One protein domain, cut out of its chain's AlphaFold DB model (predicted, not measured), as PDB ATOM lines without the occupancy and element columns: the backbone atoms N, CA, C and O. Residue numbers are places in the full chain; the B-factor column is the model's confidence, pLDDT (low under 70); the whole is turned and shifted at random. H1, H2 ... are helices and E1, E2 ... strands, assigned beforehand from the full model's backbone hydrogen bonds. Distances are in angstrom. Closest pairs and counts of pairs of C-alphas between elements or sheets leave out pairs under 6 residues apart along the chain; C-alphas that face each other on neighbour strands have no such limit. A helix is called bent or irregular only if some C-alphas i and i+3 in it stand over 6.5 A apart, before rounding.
ATOM      1  N   ARG A 107      96.251  93.513  81.836       91.75
ATOM      2  CA  ARG A 107      97.141  93.629  80.669       91.75
ATOM      3  C   ARG A 107      98.531  94.073  81.105       91.75
ATOM      4  O   ARG A 107      98.848  95.259  81.098       91.75
ATOM      5  N   TRP A 108      99.337  93.108  81.530       92.38
ATOM      6  CA  TRP A 108     100.626  93.364  82.169       92.38
ATOM      7  C   TRP A 108     101.800  93.367  81.188       92.38
ATOM      8  O   TRP A 108     101.896  92.501  80.318       92.38
ATOM      9  N   VAL A 109     102.737  94.289  81.408       93.19
ATOM     10  CA  VAL A 109     104.120  94.224  80.915       93.19
ATOM     11  C   VAL A 109     105.036  94.071  82.124       93.19
ATOM     12  O   VAL A 109     105.088  94.943  82.997       93.19
ATOM     13  N   LEU A 110     105.722  92.932  82.207       93.00
ATOM     14  CA  LEU A 110     106.611  92.611  83.321       93.00
ATOM     15  C   LEU A 110     108.023  93.087  83.008       93.00
ATOM     16  O   LEU A 110     108.614  92.677  82.014       93.00
ATOM     17  N   VAL A 111     108.589  93.905  83.891       89.00
ATOM     18  CA  VAL A 111     109.975  94.351  83.751       89.00
ATOM     19  C   VAL A 111     110.872  93.317  84.439       89.00
ATOM     20  O   VAL A 111     110.613  92.943  85.582       89.00
ATOM     21  N   PRO A 112     111.949  92.812  83.821       86.31
ATOM     22  CA  PRO A 112     112.846  91.913  84.538       86.31
ATOM     23  C   PRO A 112     113.522  92.644  85.708       86.31
ATOM     24  O   PRO A 112     114.058  93.736  85.541       86.31
ATOM     25  N   ARG A 113     113.564  92.034  86.902       83.88
ATOM     26  CA  ARG A 113     114.094  92.678  88.130       83.88
ATOM     27  C   ARG A 113     115.551  93.134  88.044       83.88
ATOM     28  O   ARG A 113     115.953  94.038  88.769       83.88
ATOM     29  N   LYS A 114     116.345  92.512  87.167       82.25
ATOM     30  CA  LYS A 114     117.727  92.930  86.877       82.25
ATOM     31  C   LYS A 114     117.808  94.307  86.200       82.25
ATOM     32  O   LYS A 114     118.891  94.874  86.113       82.25
ATOM     33  N   HIS A 115     116.679  94.836  85.738       80.69
ATOM     34  CA  HIS A 115     116.573  96.066  84.978       80.69
ATOM     35  C   HIS A 115     115.838  97.159  85.755       80.69
ATOM     36  O   HIS A 115     114.981  96.903  86.611       80.69
ATOM     37  N   ARG A 116     116.194  98.412  85.463       82.00
ATOM     38  CA  ARG A 116     115.622  99.582  86.128       82.00
ATOM     39  C   ARG A 116     114.283  99.928  85.480       82.00
ATOM     40  O   ARG A 116     114.262 100.516  84.407       82.00
ATOM     41  N   ALA A 117     113.181  99.652  86.181       78.38
ATOM     42  CA  ALA A 117     111.836 100.055  85.749       78.38
ATOM     43  C   ALA A 117     111.696 101.579  85.566       78.38
ATOM     44  O   ALA A 117     110.837 102.033  84.819       78.38
ATOM     45  N   ALA A 118     112.588 102.354  86.199       85.38
ATOM     46  CA  ALA A 118     112.627 103.807  86.106       85.38
ATOM     47  C   ALA A 118     112.707 104.349  84.675       85.38
ATOM     48  O   ALA A 118     112.139 105.400  84.400       85.38
ATOM     49  N   VAL A 119     113.366 103.610  83.781       85.31
ATOM     50  CA  VAL A 119     113.535 103.985  82.371       85.31
ATOM     51  C   VAL A 119     112.189 104.046  81.640       85.31
ATOM     52  O   VAL A 119     112.035 104.831  80.716       85.31
ATOM     53  N   PHE A 120     111.193 103.282  82.096       87.62
ATOM     54  CA  PHE A 120     109.896 103.165  81.433       87.62
ATOM     55  C   PHE A 120     108.790 104.004  82.085       87.62
ATOM     56  O   PHE A 120     107.691 104.038  81.547       87.62
ATOM     57  N   PHE A 121     109.021 104.678  83.224       87.00
ATOM     58  CA  PHE A 121     107.942 105.385  83.942       87.00
ATOM     59  C   PHE A 121     107.318 106.525  83.141       87.00
ATOM     60  O   PHE A 121     106.102 106.694  83.193       87.00
ATOM     61  N   GLU A 122     108.130 107.301  82.425       89.25
ATOM     62  CA  GLU A 122     107.647 108.419  81.608       89.25
ATOM     63  C   GLU A 122     106.728 107.898  80.502       89.25
ATOM     64  O   GLU A 122     105.548 108.246  80.447       89.25
ATOM     65  N   ARG A 123     107.229 106.942  79.719       89.44
ATOM     66  CA  ARG A 123     106.478 106.329  78.628       89.44
ATOM     67  C   ARG A 123     105.239 105.569  79.095       89.44
ATOM     68  O   ARG A 123     104.170 105.680  78.501       89.44
ATOM     69  N   ALA A 124     105.358 104.805  80.173       89.31
ATOM     70  CA  ALA A 124     104.234 104.100  80.772       89.31
ATOM     71  C   ALA A 124     103.165 105.091  81.273       89.31
ATOM     72  O   ALA A 124     101.973 104.818  81.137       89.31
ATOM     73  N   GLY A 125     103.574 106.261  81.781       88.94
ATOM     74  CA  GLY A 125     102.677 107.355  82.152       88.94
ATOM     75  C   GLY A 125     101.890 107.916  80.965       88.94
ATOM     76  O   GLY A 125     100.677 108.084  81.074       88.94
ATOM     77  N   GLU A 126     102.542 108.130  79.819       91.62
ATOM     78  CA  GLU A 126     101.883 108.560  78.571       91.62
ATOM     79  C   GLU A 126     100.842 107.547  78.077       91.62
ATOM     80  O   GLU A 126      99.794 107.922  77.553       91.62
ATOM     81  N   LEU A 127     101.112 106.255  78.279       91.00
ATOM     82  CA  LEU A 127     100.226 105.154  77.894       91.00
ATOM     83  C   LEU A 127      99.112 104.870  78.917       91.00
ATOM     84  O   LEU A 127      98.330 103.934  78.723       91.00
ATOM     85  N   GLY A 128      99.034 105.653  80.000       88.38
ATOM     86  CA  GLY A 128      98.040 105.496  81.063       88.38
ATOM     87  C   GLY A 128      98.252 104.255  81.933       88.38
ATOM     88  O   GLY A 128      97.294 103.730  82.502       88.38
ATOM     89  N   ALA A 129      99.482 103.751  82.016       91.19
ATOM     90  CA  ALA A 129      99.792 102.547  82.764       91.19
ATOM     91  C   ALA A 129      99.836 102.786  84.282       91.19
ATOM     92  O   ALA A 129     100.240 103.844  84.770       91.19
ATOM     93  N   VAL A 130      99.484 101.751  85.041       92.31
ATOM     94  CA  VAL A 130      99.562 101.727  86.503       92.31
ATOM     95  C   VAL A 130     100.692 100.795  86.925       92.31
ATOM     96  O   VAL A 130     100.732  99.631  86.535       92.31
ATOM     97  N   TRP A 131     101.630 101.306  87.719       92.12
ATOM     98  CA  TRP A 131     102.741 100.517  88.246       92.12
ATOM     99  C   TRP A 131     102.311  99.673  89.449       92.12
ATOM    100  O   TRP A 131     101.770 100.209  90.417       92.12
ATOM    101  N   ASP A 132     102.632  98.380  89.416       91.25
ATOM    102  CA  ASP A 132     102.521  97.480  90.562       91.25
ATOM    103  C   ASP A 132     103.909  97.009  91.008       91.25
ATOM    104  O   ASP A 132     104.617  96.272  90.313       91.25
ATOM    105  N   GLN A 133     104.283  97.406  92.223       88.12
ATOM    106  CA  GLN A 133     105.552  97.030  92.831       88.12
ATOM    107  C   GLN A 133     105.624  95.535  93.173       88.12
ATOM    108  O   GLN A 133     106.712  94.960  93.112       88.12
ATOM    109  N   ALA A 134     104.504  94.895  93.527       87.56
ATOM    110  CA  ALA A 134     104.496  93.491  93.937       87.56
ATOM    111  C   ALA A 134     104.841  92.570  92.759       87.56
ATOM    112  O   ALA A 134     105.671  91.664  92.883       87.56
ATOM    113  N   ARG A 135     104.246  92.849  91.596       87.25
ATOM    114  CA  ARG A 135     104.507  92.138  90.335       87.25
ATOM    115  C   ARG A 135     105.735  92.658  89.591       87.25
ATOM    116  O   ARG A 135     106.250  91.951  88.731       87.25
ATOM    117  N   TYR A 136     106.222  93.845  89.955       90.44
ATOM    118  CA  TYR A 136     107.308  94.550  89.275       90.44
ATOM    119  C   TYR A 136     106.990  94.735  87.779       90.44
ATOM    120  O   TYR A 136     107.730  94.309  86.890       90.44
ATOM    121  N   GLY A 137     105.828  95.333  87.508       92.00
ATOM    122  CA  GLY A 137     105.309  95.501  86.154       92.00
ATOM    123  C   GLY A 137     104.273  96.611  86.029       92.00
ATOM    124  O   GLY A 137     103.761  97.136  87.019       92.00
ATOM    125  N   PHE A 138     103.970  96.956  84.782       93.69
ATOM    126  CA  PHE A 138     102.987  97.967  84.411       93.69
ATOM    127  C   PHE A 138     101.700  97.289  83.933       93.69
ATOM    128  O   PHE A 138     101.750  96.449  83.035       93.69
ATOM    129  N   ALA A 139     100.558  97.646  84.518       94.69
ATOM    130  CA  ALA A 139      99.237  97.306  83.995       94.69
ATOM    131  C   ALA A 139      98.779  98.393  83.026       94.69
ATOM    132  O   ALA A 139      98.875  99.575  83.354       94.69
ATOM    133  N   LEU A 140      98.279  98.012  81.852       94.38
ATOM    134  CA  LEU A 140      97.915  98.954  80.792       94.38
ATOM    135  C   LEU A 140      96.414  98.934  80.466       94.38
ATOM    136  O   LEU A 140      95.768  97.886  80.535       94.38
ATOM    137  N   PRO A 141      95.839 100.089  80.082       92.00
ATOM    138  CA  PRO A 141      94.404 100.211  79.841       92.00
ATOM    139  C   PRO A 141      93.946  99.507  78.557       92.00
ATOM    140  O   PRO A 141      92.784  99.115  78.466       92.00
ATOM    141  N   SER A 142      94.831  99.301  77.574       93.50
ATOM    142  CA  SER A 142      94.516  98.692  76.274       93.50
ATOM    143  C   SER A 142      95.601  97.706  75.816       93.50
ATOM    144  O   SER A 142      96.737  97.740  76.295       93.50
ATOM    145  N   GLU A 143      95.252  96.817  74.879       93.00
ATOM    146  CA  GLU A 143      96.217  95.904  74.240       93.00
ATOM    147  C   GLU A 143      97.238  96.648  73.374       93.00
ATOM    148  O   GLU A 143      98.404  96.266  73.345       93.00
ATOM    149  N   GLU A 144      96.833  97.736  72.715       93.69
ATOM    150  CA  GLU A 144      97.731  98.563  71.901       93.69
ATOM    151  C   GLU A 144      98.815  99.214  72.763       93.69
ATOM    152  O   GLU A 144     100.001  99.126  72.443       93.69
ATOM    153  N   SER A 145      98.429  99.781  73.911       91.81
ATOM    154  CA  SER A 145      99.380 100.326  74.880       91.81
ATOM    155  C   SER A 145     100.305  99.235  75.418       91.81
ATOM    156  O   SER A 145     101.510  99.460  75.548       91.81
ATOM    157  N   ARG A 146      99.771  98.034  75.697       94.19
ATOM    158  CA  ARG A 146     100.577  96.886  76.138       94.19
ATOM    159  C   ARG A 146     101.624  96.500  75.097       94.19
ATOM    160  O   ARG A 146     102.790  96.353  75.449       94.19
ATOM    161  N   ALA A 147     101.222  96.366  73.836       94.00
ATOM    162  CA  ALA A 147     102.121  96.016  72.742       94.00
ATOM    163  C   ALA A 147     103.203  97.085  72.525       94.00
ATOM    164  O   ALA A 147     104.369  96.736  72.349       94.00
ATOM    165  N   ALA A 148     102.844  98.371  72.603       93.31
ATOM    166  CA  ALA A 148     103.793  99.473  72.473       93.31
ATOM    167  C   ALA A 148     104.870  99.442  73.572       93.31
ATOM    168  O   ALA A 148     106.060  99.504  73.265       93.31
ATOM    169  N   LEU A 149     104.464  99.290  74.839       92.62
ATOM    170  CA  LEU A 149     105.410  99.233  75.957       92.62
ATOM    171  C   LEU A 149     106.247  97.943  75.940       92.62
ATOM    172  O   LEU A 149     107.431  97.976  76.271       92.62
ATOM    173  N   GLN A 150     105.658  96.815  75.529       94.06
ATOM    174  CA  GLN A 150     106.378  95.546  75.393       94.06
ATOM    175  C   GLN A 150     107.466  95.627  74.316       94.06
ATOM    176  O   GLN A 150     108.595  95.224  74.569       94.06
ATOM    177  N   HIS A 151     107.157  96.194  73.147       93.56
ATOM    178  CA  HIS A 151     108.127  96.363  72.063       93.56
ATOM    179  C   HIS A 151     109.334  97.209  72.496       93.56
ATOM    180  O   HIS A 151     110.476  96.898  72.165       93.56
ATOM    181  N   GLU A 152     109.095  98.277  73.257       92.00
ATOM    182  CA  GLU A 152     110.162  99.132  73.777       92.00
ATOM    183  C   GLU A 152     111.022  98.422  74.829       92.00
ATOM    184  O   GLU A 152     112.250  98.527  74.804       92.00
ATOM    185  N   LEU A 153     110.391  97.645  75.716       92.75
ATOM    186  CA  LEU A 153     111.103  96.811  76.680       92.75
ATOM    187  C   LEU A 153     111.995  95.784  75.973       92.75
ATOM    188  O   LEU A 153     113.160  95.644  76.343       92.75
ATOM    189  N   ASP A 154     111.477  95.101  74.954       93.19
ATOM    190  CA  ASP A 154     112.219  94.089  74.199       93.19
ATOM    191  C   ASP A 154     113.411  94.712  73.455       93.19
ATOM    192  O   ASP A 154     114.530  94.201  73.539       93.19
ATOM    193  N   ALA A 155     113.209  95.865  72.805       91.94
ATOM    194  CA  ALA A 155     114.278  96.602  72.128       91.94
ATOM    195  C   ALA A 155     115.391  97.029  73.098       91.94
ATOM    196  O   ALA A 155     116.579  96.892  72.802       91.94
ATOM    197  N   TRP A 156     115.014  97.508  74.284       90.44
ATOM    198  CA  TRP A 156     115.974  97.915  75.301       90.44
ATOM    199  C   TRP A 156     116.729  96.718  75.906       90.44
ATOM    200  O   TRP A 156     117.940  96.798  76.119       90.44
ATOM    201  N   VAL A 157     116.053  95.587  76.147       90.19
ATOM    202  CA  VAL A 157     116.700  94.350  76.623       90.19
ATOM    203  C   VAL A 157     117.729  93.848  75.611       90.19
ATOM    204  O   VAL A 157     118.829  93.461  76.006       90.19
ATOM    205  N   GLU A 158     117.402  93.893  74.321       90.69
ATOM    206  CA  GLU A 158     118.320  93.495  73.255       90.69
ATOM    207  C   GLU A 158     119.542  94.421  73.183       90.69
ATOM    208  O   GLU A 158     120.678  93.950  73.139       90.69
ATOM    209  N   GLN A 159     119.334  95.738  73.281       90.00
ATOM    210  CA  GLN A 159     120.430  96.706  73.336       90.00
ATOM    211  C   GLN A 159     121.377  96.430  74.515       90.00
ATOM    212  O   GLN A 159     122.596  96.460  74.352       90.00
ATOM    213  N   GLN A 160     120.828  96.114  75.691       89.50
ATOM    214  CA  GLN A 160     121.626  95.768  76.870       89.50
ATOM    215  C   GLN A 160     122.412  94.467  76.695       89.50
ATOM    216  O   GLN A 160     123.521  94.362  77.217       89.50
ATOM    217  N   ARG A 161     121.871  93.482  75.969       89.38
ATOM    218  CA  ARG A 161     122.593  92.243  75.653       89.38
ATOM    219  C   ARG A 161     123.804  92.524  74.767       89.38
ATOM    220  O   ARG A 161     124.906  92.112  75.110       89.38
ATOM    221  N   VAL A 162     123.610  93.269  73.679       93.50
ATOM    222  CA  VAL A 162     124.690  93.622  72.743       93.50
ATOM    223  C   VAL A 162     125.787  94.434  73.436       93.50
ATOM    224  O   VAL A 162     126.975  94.208  73.208       93.50
ATOM    225  N   GLU A 163     125.411  95.367  74.311       90.12
ATOM    226  CA  GLU A 163     126.373  96.159  75.081       90.12
ATOM    227  C   GLU A 163     127.163  95.294  76.073       90.12
ATOM    228  O   GLU A 163     128.384  95.425  76.158       90.12
ATOM    229  N   GLN A 164     126.505  94.351  76.756       89.06
ATOM    230  CA  GLN A 164     127.179  93.393  77.638       89.06
ATOM    231  C   GLN A 164     128.173  92.523  76.870       89.06
ATOM    232  O   GLN A 164     129.345  92.496  77.239       89.06
ATOM    233  N   GLU A 165     127.753  91.898  75.768       91.56
ATOM    234  CA  GLU A 165     128.626  91.066  74.929       91.56
ATOM    235  C   GLU A 165     129.852  91.844  74.433       91.56
ATOM    236  O   GLU A 165     130.974  91.336  74.462       91.56
ATOM    237  N   ARG A 166     129.670  93.115  74.048       93.50
ATOM    238  CA  ARG A 166     130.777  93.988  73.653       93.50
ATOM    239  C   ARG A 166     131.739  94.261  74.810       93.50
ATOM    240  O   ARG A 166     132.946  94.123  74.635       93.50
ATOM    241  N   THR A 167     131.223  94.625  75.985       91.31
ATOM    242  CA  THR A 167     132.077  94.889  77.156       91.31
ATOM    243  C   THR A 167     132.820  93.640  77.626       91.31
ATOM    244  O   THR A 167     133.976  93.729  78.031       91.31
ATOM    245  N   GLU A 168     132.194  92.465  77.541       90.94
ATOM    246  CA  GLU A 168     132.827  91.191  77.876       90.94
ATOM    247  C   GLU A 168     133.937  90.839  76.882       90.94
ATOM    248  O   GLU A 168     135.010  90.406  77.303       90.94
ATOM    249  N   ALA A 169     133.725  91.081  75.584       92.31
ATOM    250  CA  ALA A 169     134.747  90.885  74.561       92.31
ATOM    251  C   ALA A 169     135.956  91.817  74.762       92.31
ATOM    252  O   ALA A 169     137.096  91.351  74.752       92.31
ATOM    253  N   GLU A 170     135.715  93.108  75.016       92.75
ATOM    254  CA  GLU A 170     136.769  94.094  75.298       92.75
ATOM    255  C   GLU A 170     137.554  93.722  76.573       92.75
ATOM    256  O   GLU A 170     138.787  93.723  76.576       92.75
ATOM    257  N   GLN A 171     136.867  93.299  77.642       91.56
ATOM    258  CA  GLN A 171     137.525  92.827  78.867       91.56
ATOM    259  C   GLN A 171     138.319  91.534  78.656       91.56
ATOM    260  O   GLN A 171     139.392  91.374  79.240       91.56
ATOM    261  N   ALA A 172     137.810  90.594  77.861       91.62
ATOM    262  CA  ALA A 172     138.515  89.352  77.559       91.62
ATOM    263  C   ALA A 172     139.803  89.620  76.769       91.62
ATOM    264  O   ALA A 172     140.842  89.020  77.060       91.62
ATOM    265  N   GLU A 173     139.761  90.550  75.814       93.56
ATOM    266  CA  GLU A 173     140.945  90.979  75.076       93.56
ATOM    267  C   GLU A 173     141.958  91.674  75.991       93.56
ATOM    268  O   GLU A 173     143.139  91.319  75.967       93.56
ATOM    269  N   GLN A 174     141.502  92.582  76.856       93.19
ATOM    270  CA  GLN A 174     142.375  93.262  77.809       93.19
ATOM    271  C   GLN A 174     143.056  92.274  78.766       93.19
ATOM    272  O   GLN A 174     144.277  92.306  78.906       93.19
ATOM    273  N   ARG A 175     142.312  91.319  79.340       91.00
ATOM    274  CA  ARG A 175     142.896  90.263  80.189       91.00
ATOM    275  C   ARG A 175     143.922  89.420  79.439       91.00
ATOM    276  O   ARG A 175     144.915  88.998  80.025       91.00
ATOM    277  N   ARG A 176     143.705  89.162  78.144       94.19
ATOM    278  CA  ARG A 176     144.670  88.430  77.311       94.19
ATOM    279  C   ARG A 176     145.963  89.226  77.131       94.19
ATOM    280  O   ARG A 176     147.035  88.635  77.228       94.19
ATOM    281  N   LEU A 177     145.867  90.529  76.866       93.50
ATOM    282  CA  LEU A 177     147.032  91.405  76.722       93.50
ATOM    283  C   LEU A 177     147.794  91.533  78.046       93.50
ATOM    284  O   LEU A 177     148.999  91.304  78.073       93.50
ATOM    285  N   GLU A 178     147.090  91.772  79.151       92.88
ATOM    286  CA  GLU A 178     147.689  91.846  80.490       92.88
ATOM    287  C   GLU A 178     148.383  90.529  80.873       92.88
ATOM    288  O   GLU A 178     149.509  90.543  81.367       92.88
ATOM    289  N   ALA A 179     147.781  89.372  80.579       91.06
ATOM    290  CA  ALA A 179     148.418  88.073  80.807       91.06
ATOM    291  C   ALA A 179     149.684  87.870  79.947       91.06
ATOM    292  O   ALA A 179     150.672  87.289  80.406       91.06
ATOM    293  N   GLN A 180     149.695  88.357  78.703       91.62
ATOM    294  CA  GLN A 180     150.888  88.324  77.847       91.62
ATOM    295  C   GLN A 180     152.000  89.238  78.378       91.62
ATOM    296  O   GLN A 180     153.166  88.844  78.402       91.62
ATOM    297  N   GLU A 181     151.658  90.431  78.853       92.12
ATOM    298  CA  GLU A 181     152.628  91.341  79.462       92.12
ATOM    299  C   GLU A 181     153.184  90.778  80.772       92.12
ATOM    300  O   GLU A 181     154.397  90.792  80.976       92.12
ATOM    301  N   GLN A 182     152.334  90.193  81.620       89.69
ATOM    302  CA  GLN A 182     152.758  89.550  82.865       89.69
ATOM    303  C   GLN A 182     153.687  88.363  82.611       89.69
ATOM    304  O   GLN A 182     154.710  88.231  83.279       89.69
ATOM    305  N   THR A 183     153.377  87.512  81.630       87.50
ATOM    306  CA  THR A 183     154.249  86.377  81.281       87.50
ATOM    307  C   THR A 183     155.599  86.841  80.741       87.50
ATOM    308  O   THR A 183     156.628  86.280  81.123       87.50
ATOM    309  N   ARG A 184     155.628  87.899  79.923       91.94
ATOM    310  CA  ARG A 184     156.880  88.501  79.450       91.94
ATOM    311  C   ARG A 184     157.685  89.123  80.593       91.94
ATOM    312  O   ARG A 184     158.872  88.835  80.715       91.94
ATOM    313  N   ALA A 185     157.048  89.918  81.448       90.25
ATOM    314  CA  ALA A 185     157.694  90.546  82.598       90.25
ATOM    315  C   ALA A 185     158.236  89.502  83.588       90.25
ATOM    316  O   ALA A 185     159.355  89.638  84.079       90.25
ATOM    317  N   ALA A 186     157.490  88.420  83.835       87.81
ATOM    318  CA  ALA A 186     157.938  87.305  84.666       87.81
ATOM    319  C   ALA A 186     159.158  86.591  84.062       87.81
ATOM    320  O   ALA A 186     160.103  86.279  84.787       87.81
ATOM    321  N   ALA A 187     159.179  86.374  82.741       86.94
ATOM    322  CA  ALA A 187     160.326  85.785  82.052       86.94
ATOM    323  C   ALA A 187     161.572  86.690  82.123       86.94
ATOM    324  O   ALA A 187     162.664  86.208  82.428       86.94
ATOM    325  N   GLU A 188     161.413  87.999  81.904       91.19
ATOM    326  CA  GLU A 188     162.499  88.983  82.012       91.19
ATOM    327  C   GLU A 188     163.033  89.080  83.456       91.19
ATOM    328  O   GLU A 188     164.248  89.056  83.675       91.19
ATOM    329  N   ALA A 189     162.149  89.089  84.460       87.69
ATOM    330  CA  ALA A 189     162.528  89.084  85.873       87.69
ATOM    331  C   ALA A 189     163.261  87.794  86.277       87.69
ATOM    332  O   ALA A 189     164.272  87.849  86.982       87.69
ATOM    333  N   GLN A 190     162.800  86.632  85.802       86.06
ATOM    334  CA  GLN A 190     163.448  85.348  86.065       86.06
ATOM    335  C   GLN A 190     164.843  85.272  85.425       86.06
ATOM    336  O   GLN A 190     165.785  84.786  86.059       86.06
ATOM    337  N   ALA A 191     165.000  85.782  84.201       86.81
ATOM    338  CA  ALA A 191     166.298  85.871  83.539       86.81
ATOM    339  C   ALA A 191     167.257  86.797  84.309       86.81
ATOM    340  O   ALA A 191     168.399  86.420  84.573       86.81
ATOM    341  N   ALA A 192     166.783  87.966  84.752       88.88
ATOM    342  CA  ALA A 192     167.578  88.893  85.558       88.88
ATOM    343  C   ALA A 192     167.986  88.297  86.918       88.88
ATOM    344  O   ALA A 192     169.126  88.467  87.350       88.88
ATOM    345  N   ALA A 193     167.087  87.569  87.588       87.00
ATOM    346  CA  ALA A 193     167.390  86.881  88.843       87.00
ATOM    347  C   ALA A 193     168.445  85.781  88.646       87.00
ATOM    348  O   ALA A 193     169.398  85.694  89.419       87.00
ATOM    349  N   THR A 194     168.322  84.999  87.571       87.25
ATOM    350  CA  THR A 194     169.298  83.964  87.196       87.25
ATOM    351  C   THR A 194     170.681  84.575  86.963       87.25
ATOM    352  O   THR A 194     171.668  84.097  87.519       87.25
TER     353      THR A 194
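Overview. This is residues 107 to 194 of the 521 residues of an uncharacterized protein of Nocardia sp. NRRL S-836 (UniProt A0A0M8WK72). A small compact head sits at one end of one very long helix, H2, whose residues 161 to 194 stick out as a free arm. In the head, H1 packs over a little sheet of three very short strands, and residues 143 to 153 of H2 run beside H1 and pack on the sheet, mostly at E1. The printed part has 88 residues, with two named helices and three named strands in the order E1, H1, E2, E3, H2; the sheet runs E1, E3, E2, antiparallel, and the class is mostly helix. The whole is extended, with a radius of gyration of the C-alphas of 23.4 A, and the C-alphas span 77 by 22 by 17 A, the arm making the length.

Arrangement. The edge strand E1, residues 108 to 110, is the antiparallel neighbour of the inner strand E3, residues 137 to 139, with N 109 and O 138 at 2.9 A and N 138 and O 109 at 2.9 A. On the other side of E3 is the edge strand E2, residues 130 to 132; E2 and E3 form a hairpin, with N 130 and O 139 at 2.8 A. H1, residues 117 to 126, is on the sheet at a height of 9.2 A. It lies over E2 and, only just, over E3, where 3 of its C-alphas fall, and runs along the strands, at 1 degree to E2 on the local plane. Its closest C-alphas to E3 are Ala 124 and Phe 138, 7.2 A. E1, H1 and E2 make a split strand-helix-strand unit, two strands running the same way with E3 between them, and its crossover is right-handed. H2, residues 143 to 194, is on the sheet too; the closest C-alphas of E1 and H2 are those of Val 109 and Gln 150, 6.1 A. The sheet and the helices H1 and H2 on one face of it make two layers. H1 and H2 are close but not clearly touching, with the C-alphas of Ala 124 and Leu 149 at 6.9 A, at a shallow tilt of 23 degrees, opposite ways. In H2 every O i to N i+4 pair is within hydrogen-bond range; in H1 3 of 6 are, beside 5 of 7 O i to N i+3 pairs.

Along the chain. E1 begins at C-alpha 108, (100.626, 93.364, 82.169), and is 6.1 A long. H1 is 14.9 A from first to last C-alpha and irregular, with C-alphas 119 and 122 at 7.4 A. E2 is 6.6 A long and E3 6.7 A. H2 runs 75.2 A from C-alpha 143, (96.217, 95.904, 74.240), to C-alpha 194, (169.298, 83.964, 87.196).

Size, cuts and confidence. The two C-alphas farthest apart are those of Ser 142 and Thr 194, 77.0 A. Without residues 161 to 194, which stand free, the body of 54 residues spans 28 by 22 by 17 A. The printed part has no cut. The links H1 to E2, E2 to E3 and E3 to H2 are tight, and E1 to H1 is short. The mean pLDDT of the printed part is 90.3, and no printed residue is under 70.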